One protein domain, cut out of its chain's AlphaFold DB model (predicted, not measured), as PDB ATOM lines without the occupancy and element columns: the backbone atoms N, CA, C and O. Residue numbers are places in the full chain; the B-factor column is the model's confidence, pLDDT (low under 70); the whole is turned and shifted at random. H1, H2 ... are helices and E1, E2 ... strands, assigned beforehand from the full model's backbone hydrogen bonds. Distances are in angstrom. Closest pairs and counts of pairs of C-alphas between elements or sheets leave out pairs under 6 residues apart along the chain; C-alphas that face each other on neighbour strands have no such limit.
ATOM      1  N   PHE A   7      52.306  22.357  24.370       95.00
ATOM      2  CA  PHE A   7      51.270  22.132  23.359       95.00
ATOM      3  C   PHE A   7      51.877  21.957  21.964       95.00
ATOM      4  O   PHE A   7      51.615  20.953  21.300       95.00
ATOM      5  N   ALA A   8      52.730  22.898  21.543       95.38
ATOM      6  CA  ALA A   8      53.385  22.834  20.244       95.38
ATOM      7  C   ALA A   8      54.229  21.559  20.132       95.38
ATOM      8  O   ALA A   8      54.156  20.853  19.137       95.38
ATOM      9  N   LEU A   9      54.965  21.190  21.185       95.00
ATOM     10  CA  LEU A   9      55.724  19.943  21.206       95.00
ATOM     11  C   LEU A   9      54.826  18.706  21.053       95.00
ATOM     12  O   LEU A   9      55.192  17.803  20.305       95.00
ATOM     13  N   ALA A  10      53.678  18.654  21.737       95.38
ATOM     14  CA  ALA A  10      52.739  17.539  21.616       95.38
ATOM     15  C   ALA A  10      52.226  17.391  20.176       95.38
ATOM     16  O   ALA A  10      52.255  16.292  19.627       95.38
ATOM     17  N   VAL A  11      51.843  18.507  19.549       96.00
ATOM     18  CA  VAL A  11      51.419  18.535  18.144       96.00
ATOM     19  C   VAL A  11      52.549  18.090  17.215       96.00
ATOM     20  O   VAL A  11      52.380  17.132  16.469       96.00
ATOM     21  N   GLU A  12      53.721  18.727  17.279       95.25
ATOM     22  CA  GLU A  12      54.842  18.443  16.371       95.25
ATOM     23  C   GLU A  12      55.325  16.988  16.468       95.25
ATOM     24  O   GLU A  12      55.677  16.386  15.456       95.25
ATOM     25  N   VAL A  13      55.313  16.392  17.667       95.25
ATOM     26  CA  VAL A  13      55.663  14.974  17.856       95.25
ATOM     27  C   VAL A  13      54.666  14.055  17.149       95.25
ATOM     28  O   VAL A  13      55.088  13.089  16.512       95.25
ATOM     29  N   SER A  14      53.369  14.359  17.211       95.44
ATOM     30  CA  SER A  14      52.322  13.577  16.537       95.44
ATOM     31  C   SER A  14      52.377  13.685  15.010       95.44
ATOM     32  O   SER A  14      51.864  12.810  14.315       95.44
ATOM     33  N   LEU A  15      53.028  14.720  14.474       96.44
ATOM     34  CA  LEU A  15      53.175  14.950  13.033       96.44
ATOM     35  C   LEU A  15      54.493  14.413  12.454       96.44
ATOM     36  O   LEU A  15      54.735  14.546  11.252       96.44
ATOM     37  N   VAL A  16      55.362  13.810  13.271       96.88
ATOM     38  CA  VAL A  16      56.645  13.271  12.800       96.88
ATOM     39  C   VAL A  16      56.421  12.259  11.672       96.88
ATOM     40  O   VAL A  16      55.701  11.277  11.823       96.88
ATOM     41  N   GLY A  17      57.090  12.487  10.539       96.69
ATOM     42  CA  GLY A  17      56.985  11.632   9.352       96.69
ATOM     43  C   GLY A  17      55.825  11.983   8.418       96.69
ATOM     44  O   GLY A  17      55.692  11.352   7.370       96.69
ATOM     45  N   LEU A  18      55.024  12.998   8.757       97.75
ATOM     46  CA  LEU A  18      54.006  13.562   7.878       97.75
ATOM     47  C   LEU A  18      54.508  14.847   7.213       97.75
ATOM     48  O   LEU A  18      55.253  15.643   7.783       97.75
ATOM     49  N   THR A  19      54.069  15.055   5.979       97.12
ATOM     50  CA  THR A  19      54.292  16.273   5.194       97.12
ATOM     51  C   THR A  19      52.961  16.789   4.657       97.12
ATOM     52  O   THR A  19      51.961  16.076   4.715       97.12
ATOM     53  N   ALA A  20      52.932  18.027   4.151       95.88
ATOM     54  CA  ALA A  20      51.717  18.648   3.603       95.88
ATOM     55  C   ALA A  20      50.508  18.545   4.556       95.88
ATOM     56  O   ALA A  20      49.399  18.226   4.136       95.88
ATOM     57  N   VAL A  21      50.756  18.767   5.852       96.88
ATOM     58  CA  VAL A  21      49.725  18.653   6.881       96.88
ATOM     59  C   VAL A  21      48.730  19.803   6.752       96.88
ATOM     60  O   VAL A  21      49.135  20.963   6.676       96.88
ATOM     61  N   SER A  22      47.437  19.488   6.758       95.06
ATOM     62  CA  SER A  22      46.354  20.474   6.741       95.06
ATOM     63  C   SER A  22      45.113  19.957   7.465       95.06
ATOM     64  O   SER A  22      44.816  18.762   7.433       95.06
ATOM     65  N   SER A  23      44.358  20.860   8.081       94.75
ATOM     66  CA  SER A  23      43.010  20.587   8.591       94.75
ATOM     67  C   SER A  23      41.958  20.663   7.476       94.75
ATOM     68  O   SER A  23      42.183  21.263   6.423       94.75
ATOM     69  N   GLY A  24      40.800  20.053   7.720       93.88
ATOM     70  CA  GLY A  24      39.641  20.032   6.832       93.88
ATOM     71  C   GLY A  24      39.532  18.771   5.976       93.88
ATOM     72  O   GLY A  24      40.402  17.893   5.975       93.88
ATOM     73  N   TYR A  58      32.359  17.712  14.458       90.12
ATOM     74  CA  TYR A  58      31.536  16.890  15.336       90.12
ATOM     75  C   TYR A  58      32.051  16.929  16.771       90.12
ATOM     76  O   TYR A  58      33.247  17.032  17.032       90.12
ATOM     77  N   PHE A  59      31.141  16.809  17.735       93.50
ATOM     78  CA  PHE A  59      31.524  16.777  19.141       93.50
ATOM     79  C   PHE A  59      32.049  15.391  19.542       93.50
ATOM     80  O   PHE A  59      31.370  14.379  19.351       93.50
ATOM     81  N   SER A  60      33.209  15.340  20.199       92.06
ATOM     82  CA  SER A  60      33.776  14.112  20.766       92.06
ATOM     83  C   SER A  60      34.278  14.311  22.192       92.06
ATOM     84  O   SER A  60      34.703  15.394  22.587       92.06
ATOM     85  N   ARG A  61      34.271  13.226  22.972       91.50
ATOM     86  CA  ARG A  61      34.942  13.139  24.283       91.50
ATOM     87  C   ARG A  61      36.260  12.364  24.229       91.50
ATOM     88  O   ARG A  61      36.875  12.154  25.268       91.50
ATOM     89  N   GLN A  62      36.648  11.880  23.052       92.19
ATOM     90  CA  GLN A  62      37.923  11.193  22.867       92.19
ATOM     91  C   GLN A  62      39.075  12.199  22.888       92.19
ATOM     92  O   GLN A  62      38.893  13.376  22.551       92.19
ATOM     93  N   ALA A  63      40.255  11.717  23.278       93.62
ATOM     94  CA  ALA A  63      41.470  12.516  23.234       93.62
ATOM     95  C   ALA A  63      41.742  13.008  21.804       93.62
ATOM     96  O   ALA A  63      41.462  12.297  20.840       93.62
ATOM     97  N   CYS A  64      42.264  14.225  21.662       95.19
ATOM     98  CA  CYS A  64      42.727  14.734  20.371       95.19
ATOM     99  C   CYS A  64      43.882  13.864  19.849       95.19
ATOM    100  O   CYS A  64      44.839  13.631  20.584       95.19
ATOM    101  N   GLU A  65      43.842  13.435  18.586       95.44
ATOM    102  CA  GLU A  65      44.885  12.563  18.016       95.44
ATOM    103  C   GLU A  65      46.213  13.295  17.771       95.44
ATOM    104  O   GLU A  65      47.229  12.663  17.500       95.44
ATOM    105  N   CYS A  66      46.213  14.627  17.889       94.31
ATOM    106  CA  CYS A  66      47.384  15.459  17.657       94.31
ATOM    107  C   CYS A  66      47.992  15.986  18.964       94.31
ATOM    108  O   CYS A  66      49.089  15.580  19.334       94.31
ATOM    109  N   CYS A  67      47.284  16.835  19.718       95.00
ATOM    110  CA  CYS A  67      47.808  17.332  20.996       95.00
ATOM    111  C   CYS A  67      47.580  16.374  22.173       95.00
ATOM    112  O   CYS A  67      48.119  16.614  23.242       95.00
ATOM    113  N   GLY A  68      46.766  15.324  22.037       93.06
ATOM    114  CA  GLY A  68      46.444  14.423  23.147       93.06
ATOM    115  C   GLY A  68      45.415  14.966  24.141       93.06
ATOM    116  O   GLY A  68      45.060  14.243  25.066       93.06
ATOM    117  N   SER A  69      44.899  16.191  23.957       90.31
ATOM    118  CA  SER A  69      43.997  16.792  24.946       90.31
ATOM    119  C   SER A  69      42.747  15.954  25.194       90.31
ATOM    120  O   SER A  69      42.045  15.580  24.249       90.31
ATOM    121  N   HIS A  70      42.439  15.723  26.471       84.12
ATOM    122  CA  HIS A  70      41.250  14.990  26.912       84.12
ATOM    123  C   HIS A  70      40.000  15.865  27.059       84.12
ATOM    124  O   HIS A  70      38.924  15.358  27.399       84.12
ATOM    125  N   LEU A  71      40.116  17.170  26.806       79.75
ATOM    126  CA  LEU A  71      38.973  18.068  26.837       79.75
ATOM    127  C   LEU A  71      38.028  17.698  25.688       79.75
ATOM    128  O   LEU A  71      38.388  17.704  24.502       79.75
ATOM    129  N   GLY A  72      36.806  17.311  26.058       84.19
ATOM    130  CA  GLY A  72      35.744  17.078  25.090       84.19
ATOM    131  C   GLY A  72      35.432  18.370  24.342       84.19
ATOM    132  O   GLY A  72      35.501  19.454  24.916       84.19
ATOM    133  N   GLY A  73      35.095  18.259  23.067       90.06
ATOM    134  CA  GLY A  73      34.862  19.419  22.224       90.06
ATOM    135  C   GLY A  73      34.734  19.044  20.764       90.06
ATOM    136  O   GLY A  73      34.673  17.862  20.410       90.06
ATOM    137  N   ASP A  74      34.725  20.078  19.939       94.00
ATOM    138  CA  ASP A  74      34.640  19.940  18.498       94.00
ATOM    139  C   ASP A  74      35.902  19.278  17.942       94.00
ATOM    140  O   ASP A  74      37.024  19.425  18.459       94.00
ATOM    141  N   ARG A  75      35.669  18.467  16.919       94.50
ATOM    142  CA  ARG A  75      36.659  17.667  16.228       94.50
ATOM    143  C   ARG A  75      36.523  17.875  14.735       94.50
ATOM    144  O   ARG A  75      35.422  17.826  14.192       94.50
ATOM    145  N   GLU A  76      37.671  18.076  14.115       95.31
ATOM    146  CA  GLU A  76      37.819  18.370  12.699       95.31
ATOM    147  C   GLU A  76      38.738  17.321  12.071       95.31
ATOM    148  O   GLU A  76      39.737  16.934  12.695       95.31
ATOM    149  N   PRO A  77      38.437  16.845  10.852       95.94
ATOM    150  CA  PRO A  77      39.363  16.002  10.124       95.94
ATOM    151  C   PRO A  77      40.634  16.791   9.795       95.94
ATOM    152  O   PRO A  77      40.613  17.997   9.547       95.94
ATOM    153  N   ALA A  78      41.758  16.095   9.769       97.00
ATOM    154  CA  ALA A  78      43.041  16.600   9.331       97.00
ATOM    155  C   ALA A  78      43.791  15.499   8.582       97.00
ATOM    156  O   ALA A  78      43.502  14.303   8.694       97.00
ATOM    157  N   HIS A  79      44.729  15.932   7.752       97.88
ATOM    158  CA  HIS A  79      45.405  15.067   6.809       97.88
ATOM    159  C   HIS A  79      46.884  15.399   6.742       97.88
ATOM    160  O   HIS A  79      47.286  16.542   6.942       97.88
ATOM    161  N   GLY A  80      47.686  14.393   6.418       97.75
ATOM    162  CA  GLY A  80      49.088  14.536   6.057       97.75
ATOM    163  C   GLY A  80      49.498  13.444   5.077       97.75
ATOM    164  O   GLY A  80      48.775  12.469   4.879       97.75
ATOM    165  N   ILE A  81      50.660  13.605   4.461       98.12
ATOM    166  CA  ILE A  81      51.248  12.635   3.537       98.12
ATOM    167  C   ILE A  81      52.438  11.974   4.228       98.12
ATOM    168  O   ILE A  81      53.373  12.670   4.631       98.12
ATOM    169  N   ASN A  82      52.402  10.648   4.372       97.75
ATOM    170  CA  ASN A  82      53.504   9.885   4.964       97.75
ATOM    171  C   ASN A  82      54.683   9.706   3.983       97.75
ATOM    172  O   ASN A  82      54.617  10.083   2.812       97.75
ATOM    173  N   GLU A  83      55.764   9.072   4.440       97.44
ATOM    174  CA  GLU A  83      56.961   8.798   3.623       97.44
ATOM    175  C   GLU A  83      56.716   7.919   2.381       97.44
ATOM    176  O   GLU A  83      57.494   7.976   1.428       97.44
ATOM    177  N   ASN A  84      55.629   7.142   2.362       97.75
ATOM    178  CA  ASN A  84      55.236   6.304   1.227       97.75
ATOM    179  C   ASN A  84      54.352   7.052   0.215       97.75
ATOM    180  O   ASN A  84      54.031   6.502  -0.839       97.75
ATOM    181  N   GLY A  85      53.969   8.298   0.509       96.75
ATOM    182  CA  GLY A  85      53.041   9.077  -0.308       96.75
ATOM    183  C   GLY A  85      51.563   8.787  -0.030       96.75
ATOM    184  O   GLY A  85      50.713   9.262  -0.783       96.75
ATOM    185  N   ASP A  86      51.234   8.034   1.025       97.56
ATOM    186  CA  ASP A  86      49.846   7.765   1.404       97.56
ATOM    187  C   ASP A  86      49.255   8.928   2.206       97.56
ATOM    188  O   ASP A  86      49.922   9.527   3.056       97.56
ATOM    189  N   ILE A  87      47.962   9.189   1.990       98.12
ATOM    190  CA  ILE A  87      47.179  10.117   2.810       98.12
ATOM    191  C   ILE A  87      46.877   9.451   4.153       98.12
ATOM    192  O   ILE A  87      46.201   8.422   4.211       98.12
ATOM    193  N   VAL A  88      47.340  10.075   5.229       98.06
ATOM    194  CA  VAL A  88      47.017   9.721   6.610       98.06
ATOM    195  C   VAL A  88      45.914  10.653   7.084       98.06
ATOM    196  O   VAL A  88      46.100  11.867   7.102       98.06
ATOM    197  N   HIS A  89      44.768  10.078   7.437       97.50
ATOM    198  CA  HIS A  89      43.643  10.780   8.045       97.50
ATOM    199  C   HIS A  89      43.735  10.675   9.564       97.50
ATOM    200  O   HIS A  89      44.002   9.592  10.087       97.50
ATOM    201  N   PHE A  90      43.487  11.783  10.248       96.19
ATOM    202  CA  PHE A  90      43.402  11.864  11.700       96.19
ATOM    203  C   PHE A  90      42.432  12.979  12.092       96.19
ATOM    204  O   PHE A  90      42.030  13.794  11.262       96.19
ATOM    205  N   VAL A  91      42.037  13.022  13.356       95.62
ATOM    206  CA  VAL A  91      41.022  13.937  13.865       95.62
ATOM    207  C   VAL A  91      41.589  14.785  14.995       95.62
ATOM    208  O   VAL A  91      42.147  14.288  15.977       95.62
ATOM    209  N   VAL A  92      41.410  16.099  14.885       96.12
ATOM    210  CA  VAL A  92      42.044  17.075  15.773       96.12
ATOM    211  C   VAL A  92      41.031  18.001  16.436       96.12
ATOM    212  O   VAL A  92      39.933  18.209  15.931       96.12
ATOM    213  N   CYS A  93      41.379  18.548  17.601       95.62
ATOM    214  CA  CYS A  93      40.586  19.591  18.251       95.62
ATOM    215  C   CYS A  93      40.766  20.950  17.560       95.62
ATOM    216  O   CYS A  93      41.730  21.157  16.820       95.62
ATOM    217  N   VAL A  94      39.875  21.898  17.863       94.00
ATOM    218  CA  VAL A  94      39.934  23.263  17.314       94.00
ATOM    219  C   VAL A  94      41.266  23.971  17.603       94.00
ATOM    220  O   VAL A  94      41.796  24.639  16.723       94.00
ATOM    221  N   ASP A  95      41.877  23.754  18.772       95.06
ATOM    222  CA  ASP A  95      43.183  24.350  19.094       95.06
ATOM    223  C   ASP A  95      44.274  23.849  18.139       95.06
ATOM    224  O   ASP A  95      45.092  24.620  17.642       95.06
ATOM    225  N   CYS A  96      44.261  22.552  17.820       95.75
ATOM    226  CA  CYS A  96      45.159  21.986  16.820       95.75
ATOM    227  C   CYS A  96      44.855  22.516  15.416       95.75
ATOM    228  O   CYS A  96      45.793  22.732  14.658       95.75
ATOM    229  N   VAL A  97      43.590  22.765  15.060       95.38
ATOM    230  CA  VAL A  97      43.246  23.414  13.780       95.38
ATOM    231  C   VAL A  97      43.878  24.801  13.688       95.38
ATOM    232  O   VAL A  97      44.511  25.116  12.677       95.38
ATOM    233  N   MET A  98      43.754  25.611  14.741       94.94
ATOM    234  CA  MET A  98      44.334  26.955  14.797       94.94
ATOM    235  C   MET A  98      45.861  26.913  14.714       94.94
ATOM    236  O   MET A  98      46.464  27.679  13.957       94.94
ATOM    237  N   TYR A  99      46.490  25.957  15.396       95.75
ATOM    238  CA  TYR A  99      47.935  25.771  15.328       95.75
ATOM    239  C   TYR A  99      48.412  25.319  13.944       95.75
ATOM    240  O   TYR A  99      49.342  25.902  13.394       95.75
ATOM    241  N   LEU A 100      47.759  24.324  13.341       94.56
ATOM    242  CA  LEU A 100      48.123  23.818  12.012       94.56
ATOM    243  C   LEU A 100      47.945  24.877  10.918       94.56
ATOM    244  O   LEU A 100      48.733  24.927   9.977       94.56
ATOM    245  N   THR A 101      46.925  25.728  11.043       93.50
ATOM    246  CA  THR A 101      46.594  26.734  10.022       93.50
ATOM    247  C   THR A 101      47.418  28.012  10.187       93.50
ATOM    248  O   THR A 101      47.897  28.567   9.199       93.50
ATOM    249  N   ASN A 102      47.598  28.480  11.429       92.75
ATOM    250  CA  ASN A 102      48.120  29.819  11.728       92.75
ATOM    251  C   ASN A 102      49.325  29.831  12.685       92.75
ATOM    252  O   ASN A 102      49.820  30.908  13.018       92.75
ATOM    253  N   SER A 103      49.793  28.666  13.151       92.88
ATOM    254  CA  SER A 103      50.769  28.546  14.249       92.88
ATOM    255  C   SER A 103      50.318  29.254  15.534       92.88
ATOM    256  O   SER A 103      51.142  29.754  16.303       92.88
TER     257      SER A 103
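Overview. This is residues 7 to 24 and 58 to 103 of the 111 residues of an uncharacterized protein of marine sediment metagenome (UniProt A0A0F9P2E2). A long antiparallel hairpin, E3 and E4, makes the spine of a small sheet, with the short strands E1 and E2 beside different parts of E3. H2 packs beside E1 and E3, while H1 lies off the sheet, close to H2. The printed part has 64 residues with two named helices and four named strands, which follow each other along the chain as H1, E1, E2, E3, E4 and H2; in the branched sheet E3 has three antiparallel neighbours, E1 and E2 on one side of it and E4 on the other side, and the class is mixed, helices and strands. The whole is compact, with a radius of gyration of the C-alphas of 11.1 A and spans of 32 by 22 by 19 A.

Along the chain. E3, residues 73 to 81, is 25.8 A long, from C-alpha 73 at (34.862, 19.419, 22.224). E4, residues 87 to 93, is 19.3 A long; E1, residues 19 to 23, 12.5 A; E2, residues 58 to 60, 6.5 A. H2, residues 94 to 102, is 11.9 A long and ends at C-alpha 102 (48.120, 29.819, 11.728). H1, residues 7 to 14, is 11.0 A long and begins at C-alpha 7 (51.270, 22.132, 23.359).

Arrangement. E2, E3 and E4 form a meander, each strand the antiparallel neighbour of the one before. N 78 and O 90 of the hairpin E3 and E4 are 2.8 A apart, within hydrogen-bond range. On the other side of E3 are E2, with N 60 and O 73 at 2.9 A, and E1, antiparallel to E3, with N 22 and O 79 at 3.0 A. H2 is on the sheet at a height of 4.6 A, over none of the strands; its closest C-alphas to E1 are Val 97 and Ser 23, 5.9 A. H1 is not on the sheet; it is close to H2 but not clearly touching, C-alphas of Val 11 and Cys 96 7.3 A apart, about perpendicular at 84 degrees. In H1 and H2 every O i to N i+4 pair is within hydrogen-bond range.

Size, cuts and confidence. The C-alphas farthest apart, of Gly 72 and Asn 84, are 32.6 A apart. Residues 25 to 57 are not printed; C-alphas 24 and 58 are 12.2 A apart across the cut. The link E2 to E3, residues 61 to 72, is long. No printed residue is under 70 in pLDDT.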